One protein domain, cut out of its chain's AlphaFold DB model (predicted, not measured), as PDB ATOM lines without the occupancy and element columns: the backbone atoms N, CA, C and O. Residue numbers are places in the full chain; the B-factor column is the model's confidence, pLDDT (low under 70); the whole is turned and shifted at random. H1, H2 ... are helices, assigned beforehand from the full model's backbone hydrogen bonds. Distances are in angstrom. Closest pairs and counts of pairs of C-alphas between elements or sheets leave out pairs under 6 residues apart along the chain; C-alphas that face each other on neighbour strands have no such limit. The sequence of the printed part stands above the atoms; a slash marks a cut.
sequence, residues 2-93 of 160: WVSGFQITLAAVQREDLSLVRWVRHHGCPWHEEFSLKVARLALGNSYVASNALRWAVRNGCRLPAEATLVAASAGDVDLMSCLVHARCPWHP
ATOM      1  N   TRP A   2     187.283 216.109 152.379       54.44
ATOM      2  CA  TRP A   2     188.591 215.968 153.046       54.44
ATOM      3  C   TRP A   2     189.252 217.281 153.501       54.44
ATOM      4  O   TRP A   2     190.157 217.264 154.332       54.44
ATOM      5  N   VAL A   3     188.752 218.418 153.010       57.84
ATOM      6  CA  VAL A   3     189.184 219.773 153.375       57.84
ATOM      7  C   VAL A   3     189.058 220.039 154.885       57.84
ATOM      8  O   VAL A   3     189.896 220.742 155.443       57.84
ATOM      9  N   SER A   4     188.083 219.434 155.583       66.62
ATOM     10  CA  SER A   4     187.962 219.581 157.044       66.62
ATOM     11  C   SER A   4     189.025 218.787 157.811       66.62
ATOM     12  O   SER A   4     189.626 219.315 158.741       66.62
ATOM     13  N   GLY A   5     189.315 217.547 157.404       68.62
ATOM     14  CA  GLY A   5     190.294 216.680 158.073       68.62
ATOM     15  C   GLY A   5     191.715 217.242 158.037       68.62
ATOM     16  O   GLY A   5     192.442 217.171 159.027       68.62
ATOM     17  N   PHE A   6     192.087 217.878 156.925       70.50
ATOM     18  CA  PHE A   6     193.360 218.583 156.797       70.50
ATOM     19  C   PHE A   6     193.495 219.740 157.805       70.50
ATOM     20  O   PHE A   6     194.456 219.778 158.574       70.50
ATOM     21  N   GLN A   7     192.503 220.637 157.864       74.69
ATOM     22  CA  GLN A   7     192.509 221.791 158.776       74.69
ATOM     23  C   GLN A   7     192.513 221.360 160.250       74.69
ATOM     24  O   GLN A   7     193.235 221.932 161.066       74.69
ATOM     25  N   ILE A   8     191.769 220.300 160.585       75.81
ATOM     26  CA  ILE A   8     191.759 219.723 161.937       75.81
ATOM     27  C   ILE A   8     193.140 219.163 162.289       75.81
ATOM     28  O   ILE A   8     193.627 219.389 163.391       75.81
ATOM     29  N   THR A   9     193.800 218.478 161.352       72.44
ATOM     30  CA  THR A   9     195.145 217.924 161.568       72.44
ATOM     31  C   THR A   9     196.176 219.032 161.786       72.44
ATOM     32  O   THR A   9     197.011 218.935 162.684       72.44
ATOM     33  N   LEU A  10     196.106 220.114 161.009       71.69
ATOM     34  CA  LEU A  10     197.004 221.257 161.163       71.69
ATOM     35  C   LEU A  10     196.795 221.965 162.510       71.69
ATOM     36  O   LEU A  10     197.768 222.256 163.208       71.69
ATOM     37  N   ALA A  11     195.539 222.185 162.907       77.38
ATOM     38  CA  ALA A  11     195.199 222.751 164.210       77.38
ATOM     39  C   ALA A  11     195.644 221.838 165.366       77.38
ATOM     40  O   ALA A  11     196.166 222.328 166.365       77.38
ATOM     41  N   ALA A  12     195.503 220.518 165.217       77.19
ATOM     42  CA  ALA A  12     195.972 219.537 166.191       77.19
ATOM     43  C   ALA A  12     197.484 219.645 166.407       77.19
ATOM     44  O   ALA A  12     197.946 219.705 167.540       77.19
ATOM     45  N   VAL A  13     198.260 219.757 165.326       73.31
ATOM     46  CA  VAL A  13     199.716 219.934 165.402       73.31
ATOM     47  C   VAL A  13     200.093 221.257 166.070       73.31
ATOM     48  O   VAL A  13     200.974 221.270 166.921       73.31
ATOM     49  N   GLN A  14     199.417 222.359 165.732       73.44
ATOM     50  CA  GLN A  14     199.663 223.669 166.354       73.44
ATOM     51  C   GLN A  14     199.366 223.684 167.856       73.44
ATOM     52  O   GLN A  14     200.021 224.403 168.602       73.44
ATOM     53  N   ARG A  15     198.371 222.907 168.287       76.56
ATOM     54  CA  ARG A  15     197.973 222.776 169.693       76.56
ATOM     55  C   ARG A  15     198.696 221.638 170.412       76.56
ATOM     56  O   ARG A  15     198.379 221.382 171.567       76.56
ATOM     57  N   GLU A  16     199.617 220.956 169.729       75.94
ATOM     58  CA  GLU A  16     200.312 219.770 170.231       75.94
ATOM     59  C   GLU A  16     199.346 218.664 170.716       75.94
ATOM     60  O   GLU A  16     199.621 217.910 171.645       75.94
ATOM     61  N   ASP A  17     198.190 218.526 170.067       82.50
ATOM     62  CA  ASP A  17     197.183 217.519 170.398       82.50
ATOM     63  C   ASP A  17     197.347 216.269 169.526       82.50
ATOM     64  O   ASP A  17     196.738 216.101 168.464       82.50
ATOM     65  N   LEU A  18     198.182 215.348 170.003       79.44
ATOM     66  CA  LEU A  18     198.402 214.061 169.348       79.44
ATOM     67  C   LEU A  18     197.156 213.171 169.282       79.44
ATOM     68  O   LEU A  18     197.059 212.329 168.383       79.44
ATOM     69  N   SER A  19     196.220 213.325 170.217       84.88
ATOM     70  CA  SER A  19     194.992 212.529 170.251       84.88
ATOM     71  C   SER A  19     194.096 212.891 169.075       84.88
ATOM     72  O   SER A  19     193.574 212.001 168.400       84.88
ATOM     73  N   LEU A  20     193.999 214.182 168.758       81.25
ATOM     74  CA  LEU A  20     193.235 214.663 167.615       81.25
ATOM     75  C   LEU A  20     193.860 214.224 166.280       81.25
ATOM     76  O   LEU A  20     193.137 213.769 165.393       81.25
ATOM     77  N   VAL A  21     195.194 214.242 166.153       79.62
ATOM     78  CA  VAL A  21     195.881 213.700 164.960       79.62
ATOM     79  C   VAL A  21     195.560 212.210 164.771       79.62
ATOM     80  O   VAL A  21     195.241 211.774 163.664       79.62
ATOM     81  N   ARG A  22     195.598 211.417 165.850       85.81
ATOM     82  CA  ARG A  22     195.245 209.986 165.814       85.81
ATOM     83  C   ARG A  22     193.792 209.765 165.408       85.81
ATOM     84  O   ARG A  22     193.528 208.898 164.579       85.81
ATOM     85  N   TRP A  23     192.871 210.556 165.957       84.88
ATOM     86  CA  TRP A  23     191.444 210.478 165.649       84.88
ATOM     87  C   TRP A  23     191.181 210.730 164.161       84.88
ATOM     88  O   TRP A  23     190.576 209.901 163.484       84.88
ATOM     89  N   VAL A  24     191.726 211.821 163.613       82.19
ATOM     90  CA  VAL A  24     191.547 212.176 162.198       82.19
ATOM     91  C   VAL A  24     192.108 211.081 161.277       82.19
ATOM     92  O   VAL A  24     191.477 210.720 160.278       82.19
ATOM     93  N   ARG A  25     193.251 210.479 161.639       83.50
ATOM     94  CA  ARG A  25     193.830 209.341 160.905       83.50
ATOM     95  C   ARG A  25     192.984 208.071 160.995       83.50
ATOM     96  O   ARG A  25     192.842 207.395 159.977       83.50
ATOM     97  N   HIS A  26     192.401 207.767 162.154       85.50
ATOM     98  CA  HIS A  26     191.495 206.626 162.328       85.50
ATOM     99  C   HIS A  26     190.254 206.736 161.425       85.50
ATOM    100  O   HIS A  26     189.818 205.744 160.852       85.50
ATOM    101  N   HIS A  27     189.755 207.955 161.203       84.38
ATOM    102  CA  HIS A  27     188.651 208.232 160.279       84.38
ATOM    103  C   HIS A  27     189.080 208.375 158.805       84.38
ATOM    104  O   HIS A  27     188.336 208.902 157.979       84.38
ATOM    105  N   GLY A  28     190.278 207.901 158.452       81.19
ATOM    106  CA  GLY A  28     190.723 207.749 157.067       81.19
ATOM    107  C   GLY A  28     191.326 208.996 156.419       81.19
ATOM    108  O   GLY A  28     191.713 208.925 155.257       81.19
ATOM    109  N   CYS A  29     191.459 210.127 157.122       81.25
ATOM    110  CA  CYS A  29     192.004 211.363 156.534       81.25
ATOM    111  C   CYS A  29     193.485 211.209 156.179       81.25
ATOM    112  O   CYS A  29     194.269 211.056 157.109       81.25
ATOM    113  N   PRO A  30     193.892 211.231 154.899       81.69
ATOM    114  CA  PRO A  30     195.232 210.828 154.470       81.69
ATOM    115  C   PRO A  30     196.346 211.705 155.051       81.69
ATOM    116  O   PRO A  30     196.114 212.820 155.519       81.69
ATOM    117  N   TRP A  31     197.580 211.196 154.991       82.75
ATOM    118  CA  TRP A  31     198.758 212.015 155.258       82.75
ATOM    119  C   TRP A  31     198.844 213.159 154.251       82.75
ATOM    120  O   TRP A  31     198.629 212.955 153.057       82.75
ATOM    121  N   HIS A  32     199.190 214.343 154.740       81.38
ATOM    122  CA  HIS A  32     199.407 215.524 153.918       81.38
ATOM    123  C   HIS A  32     200.851 215.997 154.086       81.38
ATOM    124  O   HIS A  32     201.382 215.966 155.195       81.38
ATOM    125  N   GLU A  33     201.483 216.461 153.012       79.69
ATOM    126  CA  GLU A  33     202.884 216.901 153.039       79.69
ATOM    127  C   GLU A  33     203.112 218.039 154.048       79.69
ATOM    128  O   GLU A  33     204.052 218.014 154.842       79.69
ATOM    129  N   GLU A  34     202.176 218.988 154.100       81.25
ATOM    130  CA  GLU A  34     202.222 220.102 155.051       81.25
ATOM    131  C   GLU A  34     202.163 219.650 156.523       81.25
ATOM    132  O   GLU A  34     202.799 220.267 157.377       81.25
ATOM    133  N   PHE A  35     201.473 218.540 156.831       83.94
ATOM    134  CA  PHE A  35     201.496 217.964 158.179       83.94
ATOM    135  C   PHE A  35     202.911 217.512 158.546       83.94
ATOM    136  O   PHE A  35     203.427 217.902 159.597       83.94
ATOM    137  N   SER A  36     203.545 216.725 157.672       87.69
ATOM    138  CA  SER A  36     204.893 216.196 157.886       87.69
ATOM    139  C   SER A  36     205.912 217.316 158.072       87.69
ATOM    140  O   SER A  36     206.734 217.268 158.989       87.69
ATOM    141  N   LEU A  37     205.815 218.357 157.240       86.88
ATOM    142  CA  LEU A  37     206.665 219.539 157.310       86.88
ATOM    143  C   LEU A  37     206.465 220.323 158.606       86.88
ATOM    144  O   LEU A  37     207.438 220.700 159.263       86.88
ATOM    145  N   LYS A  38     205.214 220.550 159.012       85.44
ATOM    146  CA  LYS A  38     204.913 221.298 160.235       85.44
ATOM    147  C   LYS A  38     205.376 220.548 161.482       85.44
ATOM    148  O   LYS A  38     206.017 221.158 162.334       85.44
ATOM    149  N   VAL A  39     205.106 219.244 161.568       87.75
ATOM    150  CA  VAL A  39     205.564 218.392 162.678       87.75
ATOM    151  C   VAL A  39     207.088 218.391 162.779       87.75
ATOM    152  O   VAL A  39     207.614 218.593 163.871       87.75
ATOM    153  N   ALA A  40     207.801 218.231 161.660       90.12
ATOM    154  CA  ALA A  40     209.263 218.252 161.667       90.12
ATOM    155  C   ALA A  40     209.819 219.607 162.130       90.12
ATOM    156  O   ALA A  40     210.701 219.653 162.986       90.12
ATOM    157  N   ARG A  41     209.254 220.721 161.648       87.62
ATOM    158  CA  ARG A  41     209.675 222.074 162.051       87.62
ATOM    159  C   ARG A  41     209.393 222.384 163.518       87.62
ATOM    160  O   ARG A  41     210.228 223.002 164.168       87.62
ATOM    161  N   LEU A  42     208.255 221.951 164.058       85.19
ATOM    162  CA  LEU A  42     207.964 222.113 165.486       85.19
ATOM    163  C   LEU A  42     208.906 221.273 166.354       85.19
ATOM    164  O   LEU A  42     209.348 221.732 167.405       85.19
ATOM    165  N   ALA A  43     209.266 220.071 165.900       87.44
ATOM    166  CA  ALA A  43     210.206 219.215 166.615       87.44
ATOM    167  C   ALA A  43     211.632 219.803 166.653       87.44
ATOM    168  O   ALA A  43     212.332 219.610 167.644       87.44
ATOM    169  N   LEU A  44     212.041 220.595 165.648       85.38
ATOM    170  CA  LEU A  44     213.302 221.356 165.698       85.38
ATOM    171  C   LEU A  44     213.325 222.402 166.825       85.38
ATOM    172  O   LEU A  44     214.395 222.744 167.319       85.38
ATOM    173  N   GLY A  45     212.158 222.881 167.263       81.88
ATOM    174  CA  GLY A  45     212.010 223.769 168.419       81.88
ATOM    175  C   GLY A  45     212.102 223.065 169.778       81.88
ATOM    176  O   GLY A  45     211.734 223.664 170.782       81.88
ATOM    177  N   ASN A  46     212.555 221.804 169.827       73.81
ATOM    178  CA  ASN A  46     212.600 220.955 171.025       73.81
ATOM    179  C   ASN A  46     211.226 220.674 171.663       73.81
ATOM    180  O   ASN A  46     211.140 220.371 172.854       73.81
ATOM    181  N   SER A  47     210.143 220.720 170.882       78.62
ATOM    182  CA  SER A  47     208.838 220.258 171.360       78.62
ATOM    183  C   SER A  47     208.853 218.735 171.537       78.62
ATOM    184  O   SER A  47     208.999 217.963 170.578       78.62
ATOM    185  N   TYR A  48     208.690 218.288 172.787       76.94
ATOM    186  CA  TYR A  48     208.567 216.869 173.130       76.94
ATOM    187  C   TYR A  48     207.378 216.228 172.407       76.94
ATOM    188  O   TYR A  48     207.473 215.114 171.879       76.94
ATOM    189  N   VAL A  49     206.265 216.957 172.324       79.12
ATOM    190  CA  VAL A  49     205.050 216.459 171.688       79.12
ATOM    191  C   VAL A  49     205.235 216.322 170.181       79.12
ATOM    192  O   VAL A  49     204.888 215.281 169.622       79.12
ATOM    193  N   ALA A  50     205.858 217.304 169.525       81.75
ATOM    194  CA  ALA A  50     206.166 217.220 168.099       81.75
ATOM    195  C   ALA A  50     207.146 216.075 167.783       81.75
ATOM    196  O   ALA A  50     206.973 215.373 166.787       81.75
ATOM    197  N   SER A  51     208.120 215.814 168.659       83.81
ATOM    198  CA  SER A  51     209.046 214.679 168.513       83.81
ATOM    199  C   SER A  51     208.318 213.330 168.595       83.81
ATOM    200  O   SER A  51     208.533 212.441 167.767       83.81
ATOM    201  N   ASN A  52     207.385 213.186 169.540       85.38
ATOM    202  CA  ASN A  52     206.522 212.005 169.628       85.38
ATOM    203  C   ASN A  52     205.580 211.873 168.424       85.38
ATOM    204  O   ASN A  52     205.365 210.761 167.931       85.38
ATOM    205  N   ALA A  53     205.054 212.989 167.918       85.31
ATOM    206  CA  ALA A  53     204.250 213.021 166.702       85.31
ATOM    207  C   ALA A  53     205.021 212.512 165.495       85.31
ATOM    208  O   ALA A  53     204.499 211.704 164.732       85.31
ATOM    209  N   LEU A  54     206.279 212.918 165.368       88.94
ATOM    210  CA  LEU A  54     207.158 212.521 164.284       88.94
ATOM    211  C   LEU A  54     207.448 211.010 164.323       88.94
ATOM    212  O   LEU A  54     207.261 210.324 163.316       88.94
ATOM    213  N   ARG A  55     207.785 210.457 165.499       89.62
ATOM    214  CA  ARG A  55     207.959 209.001 165.695       89.62
ATOM    215  C   ARG A  55     206.700 208.210 165.362       89.62
ATOM    216  O   ARG A  55     206.769 207.142 164.755       89.62
ATOM    217  N   TRP A  56     205.545 208.700 165.802       88.56
ATOM    218  CA  TRP A  56     204.278 208.045 165.514       88.56
ATOM    219  C   TRP A  56     203.950 208.120 164.019       88.56
ATOM    220  O   TRP A  56     203.588 207.104 163.432       88.56
ATOM    221  N   ALA A  57     204.146 209.276 163.387       89.88
ATOM    222  CA  ALA A  57     203.878 209.486 161.970       89.88
ATOM    223  C   ALA A  57     204.709 208.542 161.088       89.88
ATOM    224  O   ALA A  57     204.132 207.829 160.267       89.88
ATOM    225  N   VAL A  58     206.031 208.460 161.294       92.88
ATOM    226  CA  VAL A  58     206.898 207.578 160.487       92.88
ATOM    227  C   VAL A  58     206.516 206.103 160.633       92.88
ATOM    228  O   VAL A  58     206.430 205.386 159.640       92.88
ATOM    229  N   ARG A  59     206.178 205.654 161.851       90.62
ATOM    230  CA  ARG A  59     205.740 204.269 162.106       90.62
ATOM    231  C   ARG A  59     204.389 203.933 161.478       90.62
ATOM    232  O   ARG A  59     204.096 202.764 161.271       90.62
ATOM    233  N   ASN A  60     203.584 204.943 161.157       89.38
ATOM    234  CA  ASN A  60     202.282 204.795 160.507       89.38
ATOM    235  C   ASN A  60     202.333 205.161 159.010       89.38
ATOM    236  O   ASN A  60     201.323 205.553 158.416       89.38
ATOM    237  N   GLY A  61     203.515 205.051 158.393       88.38
ATOM    238  CA  GLY A  61     203.701 205.204 156.949       88.38
ATOM    239  C   GLY A  61     203.647 206.647 156.448       88.38
ATOM    240  O   GLY A  61     203.479 206.867 155.250       88.38
ATOM    241  N   CYS A  62     203.763 207.638 157.336       89.62
ATOM    242  CA  CYS A  62     203.893 209.025 156.915       89.62
ATOM    243  C   CYS A  62     205.269 209.251 156.282       89.62
ATOM    244  O   CYS A  62     206.296 208.947 156.895       89.62
ATOM    245  N   ARG A  63     205.297 209.825 155.076       90.31
ATOM    246  CA  ARG A  63     206.542 210.304 154.469       90.31
ATOM    247  C   ARG A  63     206.928 211.616 155.133       90.31
ATOM    248  O   ARG A  63     206.164 212.583 155.101       90.31
ATOM    249  N   LEU A  64     208.094 211.617 155.762       94.00
ATOM    250  CA  LEU A  64     208.632 212.778 156.455       94.00
ATOM    251  C   LEU A  64     209.670 213.496 155.585       94.00
ATOM    252  O   LEU A  64     210.310 212.854 154.751       94.00
ATOM    253  N   PRO A  65     209.818 214.819 155.756       95.00
ATOM    254  CA  PRO A  65     210.791 215.598 155.010       95.00
ATOM    255  C   PRO A  65     212.177 215.502 155.658       95.00
ATOM    256  O   PRO A  65     212.341 214.959 156.754       95.00
ATOM    257  N   ALA A  66     213.172 216.083 154.992       95.50
ATOM    258  CA  ALA A  66     214.565 215.999 155.404       95.50
ATOM    259  C   ALA A  66     214.801 216.531 156.826       95.50
ATOM    260  O   ALA A  66     215.581 215.938 157.577       95.50
ATOM    261  N   GLU A  67     214.068 217.569 157.247       94.75
ATOM    262  CA  GLU A  67     214.108 218.134 158.601       94.75
ATOM    263  C   GLU A  67     213.931 217.075 159.698       94.75
ATOM    264  O   GLU A  67     214.512 217.210 160.771       94.75
ATOM    265  N   ALA A  68     213.203 215.984 159.441       95.44
ATOM    266  CA  ALA A  68     213.043 214.901 160.405       95.44
ATOM    267  C   ALA A  68     214.376 214.221 160.766       95.44
ATOM    268  O   ALA A  68     214.606 213.891 161.932       95.44
ATOM    269  N   THR A  69     215.280 214.052 159.796       96.88
ATOM    270  CA  THR A  69     216.623 213.505 160.060       96.88
ATOM    271  C   THR A  69     217.473 214.487 160.861       96.88
ATOM    272  O   THR A  69     218.207 214.068 161.755       96.88
ATOM    273  N   LEU A  70     217.309 215.795 160.633       96.06
ATOM    274  CA  LEU A  70     217.979 216.830 161.417       96.06
ATOM    275  C   LEU A  70     217.499 216.841 162.875       96.06
ATOM    276  O   LEU A  70     218.318 216.973 163.787       96.06
ATOM    277  N   VAL A  71     216.191 216.661 163.099       94.50
ATOM    278  CA  VAL A  71     215.596 216.500 164.437       94.50
ATOM    279  C   VAL A  71     216.209 215.291 165.138       94.50
ATOM    280  O   VAL A  71     216.743 215.430 166.237       94.50
ATOM    281  N   ALA A  72     216.192 214.121 164.491       95.56
ATOM    282  CA  ALA A  72     216.729 212.890 165.065       95.56
ATOM    283  C   ALA A  72     218.225 213.019 165.399       95.56
ATOM    284  O   ALA A  72     218.663 212.643 166.486       95.56
ATOM    285  N   ALA A  73     219.002 213.621 164.496       95.88
ATOM    286  CA  ALA A  73     220.414 213.895 164.708       95.88
ATOM    287  C   ALA A  73     220.655 214.856 165.872       95.88
ATOM    288  O   ALA A  73     221.520 214.590 166.698       95.88
ATOM    289  N   SER A  74     219.887 215.941 165.972       92.81
ATOM    290  CA  SER A  74     220.039 216.934 167.043       92.81
ATOM    291  C   SER A  74     219.694 216.338 168.408       92.81
ATOM    292  O   SER A  74     220.443 216.519 169.368       92.81
ATOM    293  N   ALA A  75     218.621 215.545 168.473       91.62
ATOM    294  CA  ALA A  75     218.190 214.852 169.683       91.62
ATOM    295  C   ALA A  75     219.115 213.686 170.083       91.62
ATOM    296  O   ALA A  75     219.156 213.318 171.255       91.62
ATOM    297  N   GLY A  76     219.893 213.124 169.148       93.44
ATOM    298  CA  GLY A  76     220.639 211.880 169.381       93.44
ATOM    299  C   GLY A  76     219.756 210.641 169.368       93.44
ATOM    300  O   GLY A  76     220.024 209.668 170.061       93.44
ATOM    301  N   ASP A  77     218.657 210.714 168.633       93.81
ATOM    302  CA  ASP A  77     217.583 209.745 168.669       93.81
ATOM    303  C   ASP A  77     217.806 208.654 167.620       93.81
ATOM    304  O   ASP A  77     217.302 208.717 166.494       93.81
ATOM    305  N   VAL A  78     218.606 207.657 168.001       95.81
ATOM    306  CA  VAL A  78     218.999 206.539 167.132       95.81
ATOM    307  C   VAL A  78     217.779 205.760 166.632       95.81
ATOM    308  O   VAL A  78     217.717 205.409 165.454       95.81
ATOM    309  N   ASP A  79     216.774 205.549 167.483       94.50
ATOM    310  CA  ASP A  79     215.560 204.807 167.128       94.50
ATOM    311  C   ASP A  79     214.723 205.536 166.081       94.50
ATOM    312  O   ASP A  79     214.224 204.925 165.127       94.50
ATOM    313  N   LEU A  80     214.561 206.854 166.242       94.38
ATOM    314  CA  LEU A  80     213.870 207.654 165.245       94.38
ATOM    315  C   LEU A  80     214.659 207.683 163.939       94.38
ATOM    316  O   LEU A  80     214.071 207.456 162.885       94.38
ATOM    317  N   MET A  81     215.973 207.909 164.001       96.88
ATOM    318  CA  MET A  81     216.821 207.893 162.812       96.88
ATOM    319  C   MET A  81     216.729 206.552 162.080       96.88
ATOM    320  O   MET A  81     216.588 206.525 160.860       96.88
ATOM    321  N   SER A  82     216.718 205.437 162.813       95.88
ATOM    322  CA  SER A  82     216.498 204.105 162.251       95.88
ATOM    323  C   SER A  82     215.170 204.022 161.505       95.88
ATOM    324  O   SER A  82     215.149 203.607 160.346       95.88
ATOM    325  N   CYS A  83     214.070 204.489 162.102       95.31
ATOM    326  CA  CYS A  83     212.769 204.525 161.430       95.31
ATOM    327  C   CYS A  83     212.796 205.383 160.151       95.31
ATOM    328  O   CYS A  83     212.240 204.976 159.133       95.31
ATOM    329  N   LEU A  84     213.461 206.543 160.182       95.94
ATOM    330  CA  LEU A  84     213.580 207.448 159.034       95.94
ATOM    331  C   LEU A  84     214.373 206.821 157.885       95.94
ATOM    332  O   LEU A  84     213.928 206.884 156.738       95.94
ATOM    333  N   VAL A  85     215.496 206.165 158.185       95.94
ATOM    334  CA  VAL A  85     216.297 205.455 157.179       95.94
ATOM    335  C   VAL A  85     215.491 204.323 156.543       95.94
ATOM    336  O   VAL A  85     215.458 204.210 155.319       95.94
ATOM    337  N   HIS A  86     214.791 203.511 157.343       94.62
ATOM    338  CA  HIS A  86     213.948 202.429 156.817       94.62
ATOM    339  C   HIS A  86     212.807 202.958 155.940       94.62
ATOM    340  O   HIS A  86     212.491 202.363 154.912       94.62
ATOM    341  N   ALA A  87     212.228 204.104 156.304       93.00
ATOM    342  CA  ALA A  87     211.209 204.785 155.513       93.00
ATOM    343  C   ALA A  87     211.767 205.500 154.266       93.00
ATOM    344  O   ALA A  87     210.996 206.126 153.537       93.00
ATOM    345  N   ARG A  88     213.085 205.422 154.014       94.19
ATOM    346  CA  ARG A  88     213.799 206.145 152.948       94.19
ATOM    347  C   ARG A  88     213.525 207.652 152.983       94.19
ATOM    348  O   ARG A  88     213.357 208.289 151.946       94.19
ATOM    349  N   CYS A  89     213.449 208.212 154.190       94.75
ATOM    350  CA  CYS A  89     213.369 209.652 154.391       94.75
ATOM    351  C   CYS A  89     214.620 210.315 153.791       94.75
ATOM    352  O   CYS A  89     215.723 209.805 154.008       94.75
ATOM    353  N   PRO A  90     214.486 211.441 153.066       96.00
ATOM    354  CA  PRO A  90     215.647 212.175 152.586       96.00
ATOM    355  C   PRO A  90     216.498 212.659 153.760       96.00
ATOM    356  O   PRO A  90     215.984 213.000 154.829       96.00
ATOM    357  N   TRP A  91     217.808 212.708 153.549       96.62
ATOM    358  CA  TRP A  91     218.739 213.274 154.513       96.62
ATOM    359  C   TRP A  91     218.721 214.798 154.454       96.62
ATOM    360  O   TRP A  91     218.738 215.389 153.377       96.62
ATOM    361  N   HIS A  92     218.745 215.447 155.616       97.12
ATOM    362  CA  HIS A  92     219.029 216.874 155.681       97.12
ATOM    363  C   HIS A  92     220.520 217.122 155.399       97.12
ATOM    364  O   HIS A  92     221.357 216.403 155.953       97.12
ATOM    365  N   PRO A  93     220.883 218.162 154.622       94.44
ATOM    366  CA  PRO A  93     222.284 218.477 154.323       94.44
ATOM    367  C   PRO A  93     223.151 218.694 155.571       94.44
ATOM    368  O   PRO A  93     224.325 218.356 155.581       94.44
TER     369      PRO A  93
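Overview. This is residues 2 to 93 of the 160 residues of the protein "Hypothetical protein" of Tetraselmis chuii (UniProt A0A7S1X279). Three helical hairpins, H1-H2, H3-H4 and H5-H6, are stacked side by side along the longest axis, with H1, H3 and H5 in one row and H2, H4 and H6 in a looser second row. The printed part has 92 residues, with six named helices, H1 to H6, and no named strand: all helix. It is compact, with a radius of gyration of the C-alphas of 12.2 A, and spans 34 by 23 by 20 A.

Along the chain. Find C-alpha 3 at (189.184, 219.773, 153.375); from there H1, residues 3 to 14, runs 17.1 A. Next come H2, residues 18 to 26, then H3, 33 to 44, and H4, 48 to 59, each of these two 17.0 A long. Read on to H5, 67 to 75, and H6, 78 to 86, ending at C-alpha 86, (213.948, 202.429, 156.817).

Arrangement. In the hairpin H1 and H2, the closest C-alphas, Thr 9 and Val 21, are 5.5 A apart. H3, the hub, touches H1 with residues 35 to 39 alone, closest at C-alphas Phe 35 and Leu 10, 6.3 A. Its hairpin with H4 has a steep tilt of 42 degrees, closest at C-alphas Ala 43 and Ala 50, 4.7 A. H5 touches H3, closest at C-alphas Ala 68 and Ala 40, 5.2 A, and forms a hairpin with H6. Each O i to N i+4 pair is within hydrogen-bond range in H2 to H6, and 7 of 8 in H1.

Size, cuts and confidence. The C-alphas farthest apart, Trp 2 and Gly 76, are 36.2 A apart. The printed part has no cut and no long link; pLDDT is under 70 at residues 2 to 5.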